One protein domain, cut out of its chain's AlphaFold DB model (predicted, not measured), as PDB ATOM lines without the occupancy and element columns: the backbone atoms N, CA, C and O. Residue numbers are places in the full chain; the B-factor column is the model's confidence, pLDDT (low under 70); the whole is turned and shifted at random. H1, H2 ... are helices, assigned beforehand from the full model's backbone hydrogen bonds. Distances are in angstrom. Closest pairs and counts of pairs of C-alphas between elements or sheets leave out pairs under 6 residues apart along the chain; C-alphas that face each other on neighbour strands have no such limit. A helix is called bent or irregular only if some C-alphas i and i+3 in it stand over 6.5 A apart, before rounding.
ATOM      1  N   ASP A 257      65.482  28.863  98.913       71.56
ATOM      2  CA  ASP A 257      65.707  29.058  97.473       71.56
ATOM      3  C   ASP A 257      66.834  28.162  96.939       71.56
ATOM      4  O   ASP A 257      66.732  27.618  95.840       71.56
ATOM      5  N   GLU A 258      67.872  27.944  97.744       76.94
ATOM      6  CA  GLU A 258      69.007  27.083  97.418       76.94
ATOM      7  C   GLU A 258      68.633  25.597  97.267       76.94
ATOM      8  O   GLU A 258      69.346  24.841  96.601       76.94
ATOM      9  N   TYR A 259      67.508  25.166  97.851       83.75
ATOM     10  CA  TYR A 259      67.050  23.777  97.799       83.75
ATOM     11  C   TYR A 259      65.973  23.524  96.739       83.75
ATOM     12  O   TYR A 259      65.820  22.381  96.315       83.75
ATOM     13  N   ASP A 260      65.262  24.557  96.277       80.12
ATOM     14  CA  ASP A 260      64.129  24.440  95.343       80.12
ATOM     15  C   ASP A 260      64.504  23.652  94.074       80.12
ATOM     16  O   ASP A 260      63.864  22.659  93.717       80.12
ATOM     17  N   ILE A 261      65.642  24.001  93.463       85.12
ATOM     18  CA  ILE A 261      66.124  23.376  92.223       85.12
ATOM     19  C   ILE A 261      66.284  21.854  92.314       85.12
ATOM     20  O   ILE A 261      66.074  21.147  91.326       85.12
ATOM     21  N   TRP A 262      66.604  21.329  93.496       87.69
ATOM     22  CA  TRP A 262      66.819  19.901  93.699       87.69
ATOM     23  C   TRP A 262      65.528  19.086  93.576       87.69
ATOM     24  O   TRP A 262      65.575  17.898  93.253       87.69
ATOM     25  N   PHE A 263      64.373  19.713  93.792       86.44
ATOM     26  CA  PHE A 263      63.067  19.052  93.766       86.44
ATOM     27  C   PHE A 263      62.290  19.286  92.466       86.44
ATOM     28  O   PHE A 263      61.152  18.820  92.340       86.44
ATOM     29  N   LEU A 264      62.920  19.937  91.484       84.31
ATOM     30  CA  LEU A 264      62.388  20.137  90.141       84.31
ATOM     31  C   LEU A 264      62.756  18.982  89.204       84.31
ATOM     32  O   LEU A 264      63.757  18.286  89.386       84.31
ATOM     33  N   GLY A 265      61.948  18.819  88.160       83.75
ATOM     34  CA  GLY A 265      62.170  17.848  87.096       83.75
ATOM     35  C   GLY A 265      61.103  16.755  87.033       83.75
ATOM     36  O   GLY A 265      60.090  16.820  87.738       83.75
ATOM     37  N   PRO A 266      61.311  15.763  86.158       83.69
ATOM     38  CA  PRO A 266      60.335  14.719  85.912       83.69
ATOM     39  C   PRO A 266      60.142  13.776  87.106       83.69
ATOM     40  O   PRO A 266      61.012  13.633  87.969       83.69
ATOM     41  N   ALA A 267      58.991  13.102  87.154       79.50
ATOM     42  CA  ALA A 267      58.678  12.162  88.227       79.50
ATOM     43  C   ALA A 267      59.732  11.039  88.304       79.50
ATOM     44  O   ALA A 267      60.067  10.426  87.293       79.50
ATOM     45  N   ASN A 268      60.239  10.761  89.511       81.62
ATOM     46  CA  ASN A 268      61.318   9.796  89.797       81.62
ATOM     47  C   ASN A 268      62.687  10.119  89.165       81.62
ATOM     48  O   ASN A 268      63.597   9.292  89.215       81.62
ATOM     49  N   MET A 269      62.827  11.296  88.555       88.31
ATOM     50  CA  MET A 269      64.054  11.805  87.945       88.31
ATOM     51  C   MET A 269      64.245  13.282  88.307       88.31
ATOM     52  O   MET A 269      64.826  14.045  87.539       88.31
ATOM     53  N   LYS A 270      63.766  13.709  89.483       89.88
ATOM     54  CA  LYS A 270      64.057  15.058  89.979       89.88
ATOM     55  C   LYS A 270      65.569  15.230  90.107       89.88
ATOM     56  O   LYS A 270      66.299  14.247  90.233       89.88
ATOM     57  N   VAL A 271      66.060  16.463  90.104       91.44
ATOM     58  CA  VAL A 271      67.511  16.729  90.161       91.44
ATOM     59  C   VAL A 271      68.179  16.035  91.363       91.44
ATOM     60  O   VAL A 271      69.260  15.458  91.239       91.44
ATOM     61  N   TYR A 272      67.489  15.978  92.503       89.12
ATOM     62  CA  TYR A 272      67.900  15.194  93.665       89.12
ATOM     63  C   TYR A 272      67.994  13.684  93.392       89.12
ATOM     64  O   TYR A 272      68.945  13.035  93.827       89.12
ATOM     65  N   ASP A 273      67.020  13.102  92.688       89.81
ATOM     66  CA  ASP A 273      67.039  11.677  92.339       89.81
ATOM     67  C   ASP A 273      68.223  11.353  91.436       89.81
ATOM     68  O   ASP A 273      68.858  10.318  91.620       89.81
ATOM     69  N   VAL A 274      68.560  12.257  90.514       92.88
ATOM     70  CA  VAL A 274      69.745  12.132  89.662       92.88
ATOM     71  C   VAL A 274      71.018  12.124  90.510       92.88
ATOM     72  O   VAL A 274      71.823  11.210  90.354       92.88
ATOM     73  N   LEU A 275      71.170  13.061  91.456       92.31
ATOM     74  CA  LEU A 275      72.306  13.076  92.392       92.31
ATOM     75  C   LEU A 275      72.379  11.793  93.239       92.31
ATOM     76  O   LEU A 275      73.449  11.255  93.510       92.31
ATOM     77  N   ARG A 276      71.234  11.276  93.689       90.44
ATOM     78  CA  ARG A 276      71.201  10.031  94.462       90.44
ATOM     79  C   ARG A 276      71.597   8.837  93.595       90.44
ATOM     80  O   ARG A 276      72.360   7.987  94.045       90.44
ATOM     81  N   LEU A 277      71.077   8.752  92.373       92.62
ATOM     82  CA  LEU A 277      71.365   7.662  91.444       92.62
ATOM     83  C   LEU A 277      72.820   7.687  90.971       92.62
ATOM     84  O   LEU A 277      73.401   6.616  90.846       92.62
ATOM     85  N   SER A 278      73.436   8.862  90.805       92.81
ATOM     86  CA  SER A 278      74.853   8.980  90.423       92.81
ATOM     87  C   SER A 278      75.817   8.414  91.470       92.81
ATOM     88  O   SER A 278      76.943   8.049  91.157       92.81
ATOM     89  N   SER A 279      75.381   8.284  92.728       87.81
ATOM     90  CA  SER A 279      76.170   7.599  93.763       87.81
ATOM     91  C   SER A 279      76.148   6.068  93.645       87.81
ATOM     92  O   SER A 279      77.010   5.397  94.212       87.81
ATOM     93  N   ALA A 280      75.163   5.508  92.934       87.44
ATOM     94  CA  ALA A 280      74.928   4.068  92.824       87.44
ATOM     95  C   ALA A 280      75.135   3.516  91.401       87.44
ATOM     96  O   ALA A 280      75.324   2.312  91.233       87.44
ATOM     97  N   GLU A 281      75.078   4.373  90.385       91.00
ATOM     98  CA  GLU A 281      75.172   4.041  88.966       91.00
ATOM     99  C   GLU A 281      76.250   4.895  88.293       91.00
ATOM    100  O   GLU A 281      76.561   5.991  88.745       91.00
ATOM    101  N   ASP A 282      76.806   4.397  87.190       93.12
ATOM    102  CA  ASP A 282      77.732   5.156  86.357       93.12
ATOM    103  C   ASP A 282      77.049   6.367  85.690       93.12
ATOM    104  O   ASP A 282      75.996   6.249  85.053       93.12
ATOM    105  N   ASP A 283      77.690   7.533  85.792       93.81
ATOM    106  CA  ASP A 283      77.190   8.804  85.260       93.81
ATOM    107  C   ASP A 283      76.896   8.767  83.755       93.81
ATOM    108  O   ASP A 283      75.976   9.444  83.297       93.81
ATOM    109  N   VAL A 284      77.644   7.992  82.962       94.00
ATOM    110  CA  VAL A 284      77.443   7.905  81.507       94.00
ATOM    111  C   VAL A 284      76.164   7.135  81.190       94.00
ATOM    112  O   VAL A 284      75.399   7.535  80.301       94.00
ATOM    113  N   LEU A 285      75.897   6.056  81.929       93.31
ATOM    114  CA  LEU A 285      74.658   5.284  81.807       93.31
ATOM    115  C   LEU A 285      73.450   6.098  82.273       93.31
ATOM    116  O   LEU A 285      72.461   6.205  81.541       93.31
ATOM    117  N   LEU A 286      73.565   6.760  83.425       95.50
ATOM    118  CA  LEU A 286      72.517   7.628  83.952       95.50
ATOM    119  C   LEU A 286      72.233   8.808  83.006       95.50
ATOM    120  O   LEU A 286      71.072   9.065  82.689       95.50
ATOM    121  N   ALA A 287      73.265   9.468  82.469       94.69
ATOM    122  CA  ALA A 287      73.121  10.532  81.472       94.69
ATOM    123  C   ALA A 287      72.419  10.034  80.198       94.69
ATOM    124  O   ALA A 287      71.564  10.720  79.637       94.69
ATOM    125  N   SER A 288      72.756   8.829  79.737       92.69
ATOM    126  CA  SER A 288      72.111   8.212  78.571       92.69
ATOM    127  C   SER A 288      70.633   7.926  78.833       92.69
ATOM    128  O   SER A 288      69.799   8.190  77.970       92.69
ATOM    129  N   ARG A 289      70.289   7.456  80.039       92.44
ATOM    130  CA  ARG A 289      68.902   7.224  80.456       92.44
ATOM    131  C   ARG A 289      68.098   8.518  80.555       92.44
ATOM    132  O   ARG A 289      66.955   8.530  80.112       92.44
ATOM    133  N   ILE A 290      68.681   9.592  81.087       92.94
ATOM    134  CA  ILE A 290      68.037  10.916  81.142       92.94
ATOM    135  C   ILE A 290      67.699  11.395  79.724       92.94
ATOM    136  O   ILE A 290      66.547  11.733  79.450       92.94
ATOM    137  N   ARG A 291      68.662  11.337  78.792       92.44
ATOM    138  CA  ARG A 291      68.423  11.705  77.384       92.44
ATOM    139  C   ARG A 291      67.371  10.818  76.720       92.44
ATOM    140  O   ARG A 291      66.519  11.322  76.000       92.44
ATOM    141  N   ALA A 292      67.421   9.509  76.968       89.38
ATOM    142  CA  ALA A 292      66.486   8.549  76.388       89.38
ATOM    143  C   ALA A 292      65.057   8.700  76.932       89.38
ATOM    144  O   ALA A 292      64.102   8.488  76.190       89.38
ATOM    145  N   ALA A 293      64.903   9.073  78.208       88.75
ATOM    146  CA  ALA A 293      63.599   9.338  78.806       88.75
ATOM    147  C   ALA A 293      62.908  10.544  78.156       88.75
ATOM    148  O   ALA A 293      61.681  10.568  78.094       88.75
ATOM    149  N   ASN A 294      63.692  11.510  77.656       86.44
ATOM    150  CA  ASN A 294      63.216  12.683  76.920       86.44
ATOM    151  C   ASN A 294      62.094  13.438  77.656       86.44
ATOM    152  O   ASN A 294      61.109  13.870  77.056       86.44
ATOM    153  N   GLN A 295      62.214  13.525  78.984       84.00
ATOM    154  CA  GLN A 295      61.283  14.261  79.831       84.00
ATOM    155  C   GLN A 295      61.901  15.615  80.199       84.00
ATOM    156  O   GLN A 295      63.065  15.653  80.606       84.00
ATOM    157  N   PRO A 296      61.148  16.720  80.074       83.00
ATOM    158  CA  PRO A 296      61.710  18.049  80.221       83.00
ATOM    159  C   PRO A 296      62.014  18.384  81.683       83.00
ATOM    160  O   PRO A 296      61.176  18.243  82.575       83.00
ATOM    161  N   TYR A 297      63.209  18.918  81.900       83.44
ATOM    162  CA  TYR A 297      63.590  19.708  83.064       83.44
ATOM    163  C   TYR A 297      63.374  21.202  82.798       83.44
ATOM    164  O   TYR A 297      63.262  21.650  81.652       83.44
ATOM    165  N   LYS A 298      63.386  21.999  83.869       82.12
ATOM    166  CA  LYS A 298      63.524  23.456  83.768       82.12
ATOM    167  C   LYS A 298      64.844  23.809  83.063       82.12
ATOM    168  O   LYS A 298      65.836  23.100  83.194       82.12
ATOM    169  N   VAL A 299      64.861  24.933  82.352       81.00
ATOM    170  CA  VAL A 299      66.107  25.540  81.866       81.00
ATOM    171  C   VAL A 299      66.878  26.121  83.051       81.00
ATOM    172  O   VAL A 299      66.395  27.050  83.701       81.00
ATOM    173  N   PHE A 300      68.058  25.568  83.324       82.88
ATOM    174  CA  PHE A 300      68.914  26.011  84.422       82.88
ATOM    175  C   PHE A 300      69.697  27.277  84.051       82.88
ATOM    176  O   PHE A 300      70.269  27.355  82.960       82.88
ATOM    177  N   SER A 301      69.748  28.258  84.954       84.69
ATOM    178  CA  SER A 301      70.654  29.408  84.840       84.69
ATOM    179  C   SER A 301      72.112  29.014  85.116       84.69
ATOM    180  O   SER A 301      72.402  27.918  85.593       84.69
ATOM    181  N   SER A 302      73.053  29.921  84.844       84.06
ATOM    182  CA  SER A 302      74.470  29.711  85.170       84.06
ATOM    183  C   SER A 302      74.698  29.456  86.664       84.06
ATOM    184  O   SER A 302      75.451  28.545  87.010       84.06
ATOM    185  N   ASP A 303      74.014  30.199  87.536       82.50
ATOM    186  CA  ASP A 303      74.152  30.079  88.997       82.50
ATOM    187  C   ASP A 303      73.548  28.776  89.500       82.50
ATOM    188  O   ASP A 303      74.121  28.091  90.338       82.50
ATOM    189  N   GLU A 304      72.411  28.390  88.924       84.25
ATOM    190  CA  GLU A 304      71.772  27.107  89.182       84.25
ATOM    191  C   GLU A 304      72.697  25.951  88.778       84.25
ATOM    192  O   GLU A 304      72.902  25.020  89.550       84.25
ATOM    193  N   ILE A 305      73.342  26.029  87.610       88.06
ATOM    194  CA  ILE A 305      74.339  25.037  87.179       88.06
ATOM    195  C   ILE A 305      75.540  25.004  88.135       88.06
ATOM    196  O   ILE A 305      76.047  23.919  88.423       88.06
ATOM    197  N   ALA A 306      76.013  26.159  88.613       87.62
ATOM    198  CA  ALA A 306      77.100  26.228  89.587       87.62
ATOM    199  C   ALA A 306      76.703  25.555  90.909       87.62
ATOM    200  O   ALA A 306      77.424  24.676  91.376       87.62
ATOM    201  N   LEU A 307      75.513  25.859  91.429       87.12
ATOM    202  CA  LEU A 307      74.960  25.265  92.646       87.12
ATOM    203  C   LEU A 307      74.805  23.744  92.518       87.12
ATOM    204  O   LEU A 307      75.187  22.997  93.418       87.12
ATOM    205  N   LEU A 308      74.311  23.253  91.377       91.06
ATOM    206  CA  LEU A 308      74.203  21.812  91.127       91.06
ATOM    207  C   LEU A 308      75.573  21.123  91.093       91.06
ATOM    208  O   LEU A 308      75.720  20.028  91.640       91.06
ATOM    209  N   LYS A 309      76.587  21.763  90.494       91.88
ATOM    210  CA  LYS A 309      77.969  21.255  90.496       91.88
ATOM    211  C   LYS A 309      78.563  21.233  91.898       91.88
ATOM    212  O   LYS A 309      79.168  20.234  92.277       91.88
ATOM    213  N   GLU A 310      78.382  22.305  92.664       89.00
ATOM    214  CA  GLU A 310      78.819  22.391  94.062       89.00
ATOM    215  C   GLU A 310      78.144  21.327  94.932       89.00
ATOM    216  O   GLU A 310      78.791  20.720  95.785       89.00
ATOM    217  N   GLY A 311      76.873  21.025  94.662       85.56
ATOM    218  CA  GLY A 311      76.136  19.940  95.305       85.56
ATOM    219  C   GLY A 311      76.478  18.530  94.804       85.56
ATOM    220  O   GLY A 311      75.891  17.565  95.289       85.56
ATOM    221  N   GLY A 312      77.423  18.387  93.868       90.00
ATOM    222  CA  GLY A 312      78.003  17.101  93.474       90.00
ATOM    223  C   GLY A 312      77.466  16.479  92.181       90.00
ATOM    224  O   GLY A 312      77.877  15.369  91.844       90.00
ATOM    225  N   LEU A 313      76.593  17.157  91.428       93.25
ATOM    226  CA  LEU A 313      76.202  16.691  90.092       93.25
ATOM    227  C   LEU A 313      77.327  16.925  89.082       93.25
ATOM    228  O   LEU A 313      77.876  18.023  88.962       93.25
ATOM    229  N   SER A 314      77.637  15.904  88.284       94.88
ATOM    230  CA  SER A 314      78.627  16.045  87.224       94.88
ATOM    231  C   SER A 314      78.100  16.885  86.060       94.88
ATOM    232  O   SER A 314      76.908  16.912  85.741       94.88
ATOM    233  N   SER A 315      79.023  17.544  85.354       94.19
ATOM    234  CA  SER A 315      78.678  18.337  84.164       94.19
ATOM    235  C   SER A 315      77.987  17.494  83.083       94.19
ATOM    236  O   SER A 315      77.166  18.024  82.340       94.19
ATOM    237  N   ALA A 316      78.290  16.193  83.005       94.19
ATOM    238  CA  ALA A 316      77.683  15.279  82.040       94.19
ATOM    239  C   ALA A 316      76.198  15.018  82.336       94.19
ATOM    240  O   ALA A 316      75.391  14.983  81.405       94.19
ATOM    241  N   LEU A 317      75.836  14.880  83.615       95.75
ATOM    242  CA  LEU A 317      74.449  14.715  84.053       95.75
ATOM    243  C   LEU A 317      73.646  16.003  83.874       95.75
ATOM    244  O   LEU A 317      72.533  15.960  83.357       95.75
ATOM    245  N   ILE A 318      74.230  17.155  84.217       93.75
ATOM    246  CA  ILE A 318      73.592  18.462  83.997       93.75
ATOM    247  C   ILE A 318      73.341  18.694  82.503       93.75
ATOM    248  O   ILE A 318      72.231  19.055  82.119       93.75
ATOM    249  N   ALA A 319      74.331  18.417  81.650       93.56
ATOM    250  CA  ALA A 319      74.166  18.500  80.202       93.56
ATOM    251  C   ALA A 319      73.064  17.557  79.698       93.56
ATOM    252  O   ALA A 319      72.229  17.974  78.909       93.56
ATOM    253  N   ALA A 320      72.999  16.319  80.200       93.12
ATOM    254  CA  ALA A 320      71.944  15.382  79.826       93.12
ATOM    255  C   ALA A 320      70.535  15.878  80.196       93.12
ATOM    256  O   ALA A 320      69.610  15.692  79.410       93.12
ATOM    257  N   MET A 321      70.372  16.524  81.358       93.12
ATOM    258  CA  MET A 321      69.097  17.136  81.756       93.12
ATOM    259  C   MET A 321      68.712  18.300  80.829       93.12
ATOM    260  O   MET A 321      67.554  18.406  80.434       93.12
ATOM    261  N   ILE A 322      69.681  19.132  80.429       90.81
ATOM    262  CA  ILE A 322      69.469  20.223  79.462       90.81
ATOM    263  C   ILE A 322      69.098  19.663  78.077       90.81
ATOM    264  O   ILE A 322      68.134  20.124  77.464       90.81
ATOM    265  N   ASP A 323      69.819  18.641  77.606       89.12
ATOM    266  CA  ASP A 323      69.578  17.975  76.320       89.12
ATOM    267  C   ASP A 323      68.172  17.349  76.264       89.12
ATOM    268  O   ASP A 323      67.478  17.456  75.250       89.12
ATOM    269  N   ALA A 324      67.734  16.714  77.358       85.44
ATOM    270  CA  ALA A 324      66.406  16.110  77.465       85.44
ATOM    271  C   ALA A 324      65.282  17.151  77.331       85.44
ATOM    272  O   ALA A 324      64.255  16.862  76.723       85.44
ATOM    273  N   SER A 325      65.489  18.374  77.827       77.31
ATOM    274  CA  SER A 325      64.545  19.484  77.640       77.31
ATOM    275  C   SER A 325      64.576  20.068  76.230       77.31
ATOM    276  O   SER A 325      63.529  20.447  75.703       77.31
ATOM    277  N   ALA A 326      65.757  20.140  75.607       71.06
ATOM    278  CA  ALA A 326      65.945  20.717  74.275       71.06
ATOM    279  C   ALA A 326      65.284  19.887  73.158       71.06
ATOM    280  O   ALA A 326      64.873  20.436  72.136       71.06
ATOM    281  N   ASN A 327      65.137  18.576  73.366       57.69
ATOM    282  CA  ASN A 327      64.506  17.653  72.417       57.69
ATOM    283  C   ASN A 327      62.967  17.617  72.506       57.69
ATOM    284  O   ASN A 327      62.305  17.060  71.630       57.69
ATOM    285  N   THR A 328      62.379  18.256  73.518       51.78
ATOM    286  CA  THR A 328      60.936  18.527  73.632       51.78
ATOM    287  C   THR A 328      60.602  19.926  73.106       51.78
ATOM    288  O   THR A 328      60.146  20.800  73.839       51.78
ATOM    289  N   ALA A 367      64.755  43.543  87.637       50.91
ATOM    290  CA  ALA A 367      64.522  44.625  88.584       50.91
ATOM    291  C   ALA A 367      63.089  44.583  89.145       50.91
ATOM    292  O   ALA A 367      62.892  44.803  90.336       50.91
ATOM    293  N   LYS A 368      62.089  44.230  88.321       51.31
ATOM    294  CA  LYS A 368      60.695  44.060  88.769       51.31
ATOM    295  C   LYS A 368      60.518  42.849  89.686       51.31
ATOM    296  O   LYS A 368      59.844  42.983  90.702       51.31
ATOM    297  N   ARG A 369      61.129  41.698  89.374       56.81
ATOM    298  CA  ARG A 369      61.108  40.506  90.242       56.81
ATOM    299  C   ARG A 369      61.801  40.780  91.579       56.81
ATOM    300  O   ARG A 369      61.233  40.473  92.619       56.81
ATOM    301  N   TYR A 370      62.986  41.387  91.560       52.62
ATOM    302  CA  TYR A 370      63.730  41.728  92.773       52.62
ATOM    303  C   TYR A 370      63.002  42.781  93.614       52.62
ATOM    304  O   TYR A 370      62.878  42.619  94.821       52.62
ATOM    305  N   ALA A 371      62.441  43.821  92.989       54.31
ATOM    306  CA  ALA A 371      61.607  44.795  93.687       54.31
ATOM    307  C   ALA A 371      60.339  44.153  94.272       54.31
ATOM    308  O   ALA A 371      59.940  44.523  95.370       54.31
ATOM    309  N   ALA A 372      59.736  43.178  93.584       53.16
ATOM    310  CA  ALA A 372      58.592  42.428  94.095       53.16
ATOM    311  C   ALA A 372      58.975  41.522  95.279       53.16
ATOM    312  O   ALA A 372      58.286  41.553  96.288       53.16
ATOM    313  N   LEU A 373      60.096  40.791  95.211       59.41
ATOM    314  CA  LEU A 373      60.616  39.986  96.329       59.41
ATOM    315  C   LEU A 373      61.004  40.860  97.531       59.41
ATOM    316  O   LEU A 373      60.641  40.550  98.658       59.41
ATOM    317  N   LYS A 374      61.663  41.995  97.292       52.94
ATOM    318  CA  LYS A 374      62.039  42.960  98.333       52.94
ATOM    319  C   LYS A 374      60.832  43.698  98.918       52.94
ATOM    320  O   LYS A 374      60.866  44.118 100.071       52.94
ATOM    321  N   ALA A 375      59.755  43.845  98.147       51.56
ATOM    322  CA  ALA A 375      58.468  44.288  98.671       51.56
ATOM    323  C   ALA A 375      57.845  43.214  99.575       51.56
ATOM    324  O   ALA A 375      57.297  43.578 100.610       51.56
ATOM    325  N   CYS A 376      58.010  41.920  99.257       48.47
ATOM    326  CA  CYS A 376      57.613  40.819 100.143       48.47
ATOM    327  C   CYS A 376      58.385  40.823 101.477       48.47
ATOM    328  O   CYS A 376      57.844  40.385 102.481       48.47
ATOM    329  N   ASP A 377      59.612  41.353 101.534       49.09
ATOM    330  CA  ASP A 377      60.379  41.458 102.791       49.09
ATOM    331  C   ASP A 377      59.840  42.532 103.753       49.09
ATOM    332  O   ASP A 377      60.173  42.531 104.937       49.09
ATOM    333  N   GLN A 378      59.007  43.458 103.263       46.16
ATOM    334  CA  GLN A 378      58.293  44.425 104.109       46.16
ATOM    335  C   GLN A 378      56.955  43.881 104.628       46.16
ATOM    336  O   GLN A 378      56.253  44.572 105.369       46.16
ATOM    337  N   VAL A 379      56.609  42.650 104.249       38.09
ATOM    338  CA  VAL A 379      55.379  41.964 104.628       38.09
ATOM    339  C   VAL A 379      55.662  41.076 105.854       38.09
ATOM    340  O   VAL A 379      56.597  40.274 105.818       38.09
ATOM    341  N   PRO A 380      54.930  41.206 106.978       36.62
ATOM    342  CA  PRO A 380      55.233  40.439 108.184       36.62
ATOM    343  C   PRO A 380      54.964  38.932 108.030       36.62
ATOM    344  O   PRO A 380      53.879  38.510 107.640       36.62
ATOM    345  N   SER A 381      55.899  38.106 108.509       50.91
ATOM    346  CA  SER A 381      55.726  36.665 108.778       50.91
ATOM    347  C   SER A 381      55.352  35.792 107.565       50.91
ATOM    348  O   SER A 381      56.210  35.458 106.753       50.91
ATOM    349  N   PHE A 382      54.099  35.362 107.480       39.47
ATOM    350  CA  PHE A 382      53.602  34.336 106.569       39.47
ATOM    351  C   PHE A 382      53.339  34.875 105.150       39.47
ATOM    352  O   PHE A 382      53.686  34.232 104.160       39.47
ATOM    353  N   GLY A 383      52.953  36.144 105.057       37.94
ATOM    354  CA  GLY A 383      52.752  36.874 103.813       37.94
ATOM    355  C   GLY A 383      53.923  37.063 102.898       37.94
ATOM    356  O   GLY A 383      53.808  36.998 101.674       37.94
ATOM    357  N   ALA A 384      55.091  37.255 103.509       46.62
ATOM    358  CA  ALA A 384      56.343  37.295 102.784       46.62
ATOM    359  C   ALA A 384      56.513  36.017 101.953       46.62
ATOM    360  O   ALA A 384      57.021  36.081 100.839       46.62
ATOM    361  N   ASN A 385      56.032  34.869 102.441       47.62
ATOM    362  CA  ASN A 385      56.269  33.568 101.827       47.62
ATOM    363  C   ASN A 385      55.266  33.231 100.725       47.62
ATOM    364  O   ASN A 385      55.690  32.701  99.699       47.62
ATOM    365  N   VAL A 386      53.991  33.616 100.840       45.75
ATOM    366  CA  VAL A 386      53.066  33.538  99.696       45.75
ATOM    367  C   VAL A 386      53.313  34.631  98.670       45.75
ATOM    368  O   VAL A 386      53.277  34.337  97.478       45.75
ATOM    369  N   CYS A 387      53.688  35.841  99.082       42.91
ATOM    370  CA  CYS A 387      54.195  36.856  98.163       42.91
ATOM    371  C   CYS A 387      55.418  36.317  97.402       42.91
ATOM    372  O   CYS A 387      55.440  36.348  96.171       42.91
ATOM    373  N   ARG A 388      56.386  35.700  98.094       57.66
ATOM    374  CA  ARG A 388      57.530  35.027  97.455       57.66
ATOM    375  C   ARG A 388      57.092  33.860  96.576       57.66
ATOM    376  O   ARG A 388      57.605  33.754  95.473       57.66
ATOM    377  N   SER A 389      56.141  33.025  96.992       50.38
ATOM    378  CA  SER A 389      55.637  31.882  96.214       50.38
ATOM    379  C   SER A 389      54.911  32.322  94.937       50.38
ATOM    380  O   SER A 389      55.202  31.822  93.852       50.38
ATOM    381  N   GLN A 390      54.044  33.332  95.014       52.41
ATOM    382  CA  GLN A 390      53.350  33.928  93.869       52.41
ATOM    383  C   GLN A 390      54.321  34.648  92.932       52.41
ATOM    384  O   GLN A 390      54.218  34.515  91.714       52.41
ATOM    385  N   VAL A 391      55.306  35.374  93.470       56.88
ATOM    386  CA  VAL A 391      56.378  35.986  92.675       56.88
ATOM    387  C   VAL A 391      57.232  34.893  92.019       56.88
ATOM    388  O   VAL A 391      57.455  34.941  90.813       56.88
ATOM    389  N   LYS A 392      57.624  33.839  92.736       58.66
ATOM    390  CA  LYS A 392      58.338  32.682  92.170       58.66
ATOM    391  C   LYS A 392      57.523  31.994  91.075       58.66
ATOM    392  O   LYS A 392      58.072  31.703  90.023       58.66
ATOM    393  N   LYS A 393      56.213  31.811  91.256       54.25
ATOM    394  CA  LYS A 393      55.306  31.212  90.262       54.25
ATOM    395  C   LYS A 393      55.139  32.107  89.031       54.25
ATOM    396  O   LYS A 393      55.271  31.632  87.905       54.25
ATOM    397  N   LYS A 394      54.920  33.410  89.228       50.66
ATOM    398  CA  LYS A 394      54.728  34.408  88.164       50.66
ATOM    399  C   LYS A 394      55.997  34.675  87.357       50.66
ATOM    400  O   LYS A 394      55.907  34.913  86.158       50.66
ATOM    401  N   TYR A 395      57.162  34.600  87.993       51.81
ATOM    402  CA  TYR A 395      58.472  34.796  87.367       51.81
ATOM    403  C   TYR A 395      59.264  33.483  87.231       51.81
ATOM    404  O   TYR A 395      60.474  33.512  87.029       51.81
ATOM    405  N   SER A 396      58.589  32.330  87.297       46.25
ATOM    406  CA  SER A 396      59.189  30.979  87.236       46.25
ATOM    407  C   SER A 396      59.968  30.699  85.946       46.25
ATOM    408  O   SER A 396      60.829  29.822  85.908       46.25
ATOM    409  N   HIS A 397      59.686  31.475  84.901       47.66
ATOM    410  CA  HIS A 397      60.331  31.434  83.594       47.66
ATOM    411  C   HIS A 397      61.492  32.439  83.447       47.66
ATOM    412  O   HIS A 397      62.050  32.548  82.359       47.66
ATOM    413  N   MET A 398      61.856  33.184  84.502       46.56
ATOM    414  CA  MET A 398      62.878  34.237  84.454       46.56
ATOM    415  C   MET A 398      63.956  34.049  85.531       46.56
ATOM    416  O   MET A 398      63.670  34.073  86.731       46.56
ATOM    417  N   ALA A 399      65.216  33.931  85.111       46.31
ATOM    418  CA  ALA A 399      66.372  33.951  86.003       46.31
ATOM    419  C   ALA A 399      66.832  35.399  86.209       46.31
ATOM    420  O   ALA A 399      67.141  36.096  85.247       46.31
ATOM    421  N   CYS A 400      66.840  35.846  87.460       40.62
ATOM    422  CA  CYS A 400      67.200  37.204  87.831       40.62
ATOM    423  C   CYS A 400      68.201  37.135  88.963       40.62
ATOM    424  O   CYS A 400      67.820  36.846  90.096       40.62
ATOM    425  N   GLU A 401      69.465  37.364  88.632       40.16
ATOM    426  CA  GLU A 401      70.503  37.556  89.630       40.16
ATOM    427  C   GLU A 401      70.211  38.796  90.480       40.16
ATOM    428  O   GLU A 401      69.733  39.829  89.993       40.16
ATOM    429  N   LEU A 402      70.548  38.679  91.766       33.25
ATOM    430  CA  LEU A 402      70.861  39.820  92.608       33.25
ATOM    431  C   LEU A 402      72.032  40.576  91.969       33.25
ATOM    432  O   LEU A 402      73.175  40.135  92.032       33.25
ATOM    433  N   ILE A 403      71.748  41.747  91.406       28.69
ATOM    434  CA  ILE A 403      72.763  42.786  91.260       28.69
ATOM    435  C   ILE A 403      73.121  43.216  92.690       28.69
ATOM    436  O   ILE A 403      72.290  43.828  93.368       28.69
ATOM    437  N   GLN A 404      74.313  42.842  93.159       26.41
ATOM    438  CA  GLN A 404      74.991  43.587  94.223       26.41
ATOM    439  C   GLN A 404      75.564  44.882  93.655       26.41
ATOM    440  O   GLN A 404      76.174  44.827  92.563       26.41
TER     441      GLN A 404
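Overview. This is residues 257 to 328 and 367 to 404 of the 404 residues of an uncharacterized protein of Alcanivorax sp. MD8A (UniProt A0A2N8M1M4). Two helical lobes of unequal size lie one after the other along the longest axis: a larger one of H1 to H5, in which H3 and H5 run side by side with H2 and H4 near them, and a smaller one that is a hairpin of two helices, H6 and H7. No helix of one lobe touches a helix of the other; H1 is at the side of the larger lobe towards the smaller one, and the tail of residues 395 to 404 follows H7. The printed part has 110 residues, 69 of them in seven named helices, H1 to H7 in chain order, with no named strand: the class is all helix. It is only just loose, close to compact, with a radius of gyration of the C-alphas of 15.9 A, and elongated, with spans of 48 by 28 by 26 A.

Arrangement. H1, residues 257 to 263, and H2, residues 271 to 278, touch only at the corner by their link, with closest C-alphas Trp 262 and Val 271 4.8 A apart. H2 and H3, residues 283 to 293, only just touch, with 3 pairs of C-alphas within 8 A, the closest those of Ser 278 and Leu 286 at 7.0 A; they run opposite ways at a steep tilt of 47 degrees. H3 and H5, residues 315 to 326, touch with 19 pairs, the closest C-alphas being Arg 291 and Ala 324 at 4.8 A, and run the same way at a shallow tilt of 7 degrees. H4, residues 302 to 310, forms a helical hairpin with H5 at a steep tilt of 41 degrees; they only just touch, with 3 pairs of C-alphas within 8 A, by residues 315 to 318 of H5 alone, the closest C-alphas being Lys 309 and Ser 315 at 7.0 A. H6, residues 367 to 376, and H7, residues 383 to 394, touch as a helical hairpin, with closest C-alphas Cys 376 and Ala 384 4.6 A apart, at a shallow tilt of 26 degrees, opposite ways. Every O i to N i+4 pair is within hydrogen-bond range in H2 to H7; in H1 it is 0 of 3, beside 3 of 4 O i to N i+3 pairs.

Along the chain. H1 begins at C-alpha 257 (65.707, 29.058, 97.473) and is irregular, C-alphas 258 and 261 being 7.0 A apart. H3 measures 15.1 A, H5 16.3 A and H6 14.0 A. H7 measures 16.0 A and ends at C-alpha 394 (54.728, 34.408, 88.164).

Size, cuts and confidence. The C-alphas of Leu 285 and Pro 380 are the two farthest apart, 48.1 A. Residues 329 to 366 are not printed, and C-alphas 328 and 367 are 30.3 A apart across this cut. Of the links that are printed whole, H2 to H3 and H4 to H5 are tight, the others short. Mean pLDDT of the printed part is 73.4; residues 327 to 328 and 367 to 404 are under 70.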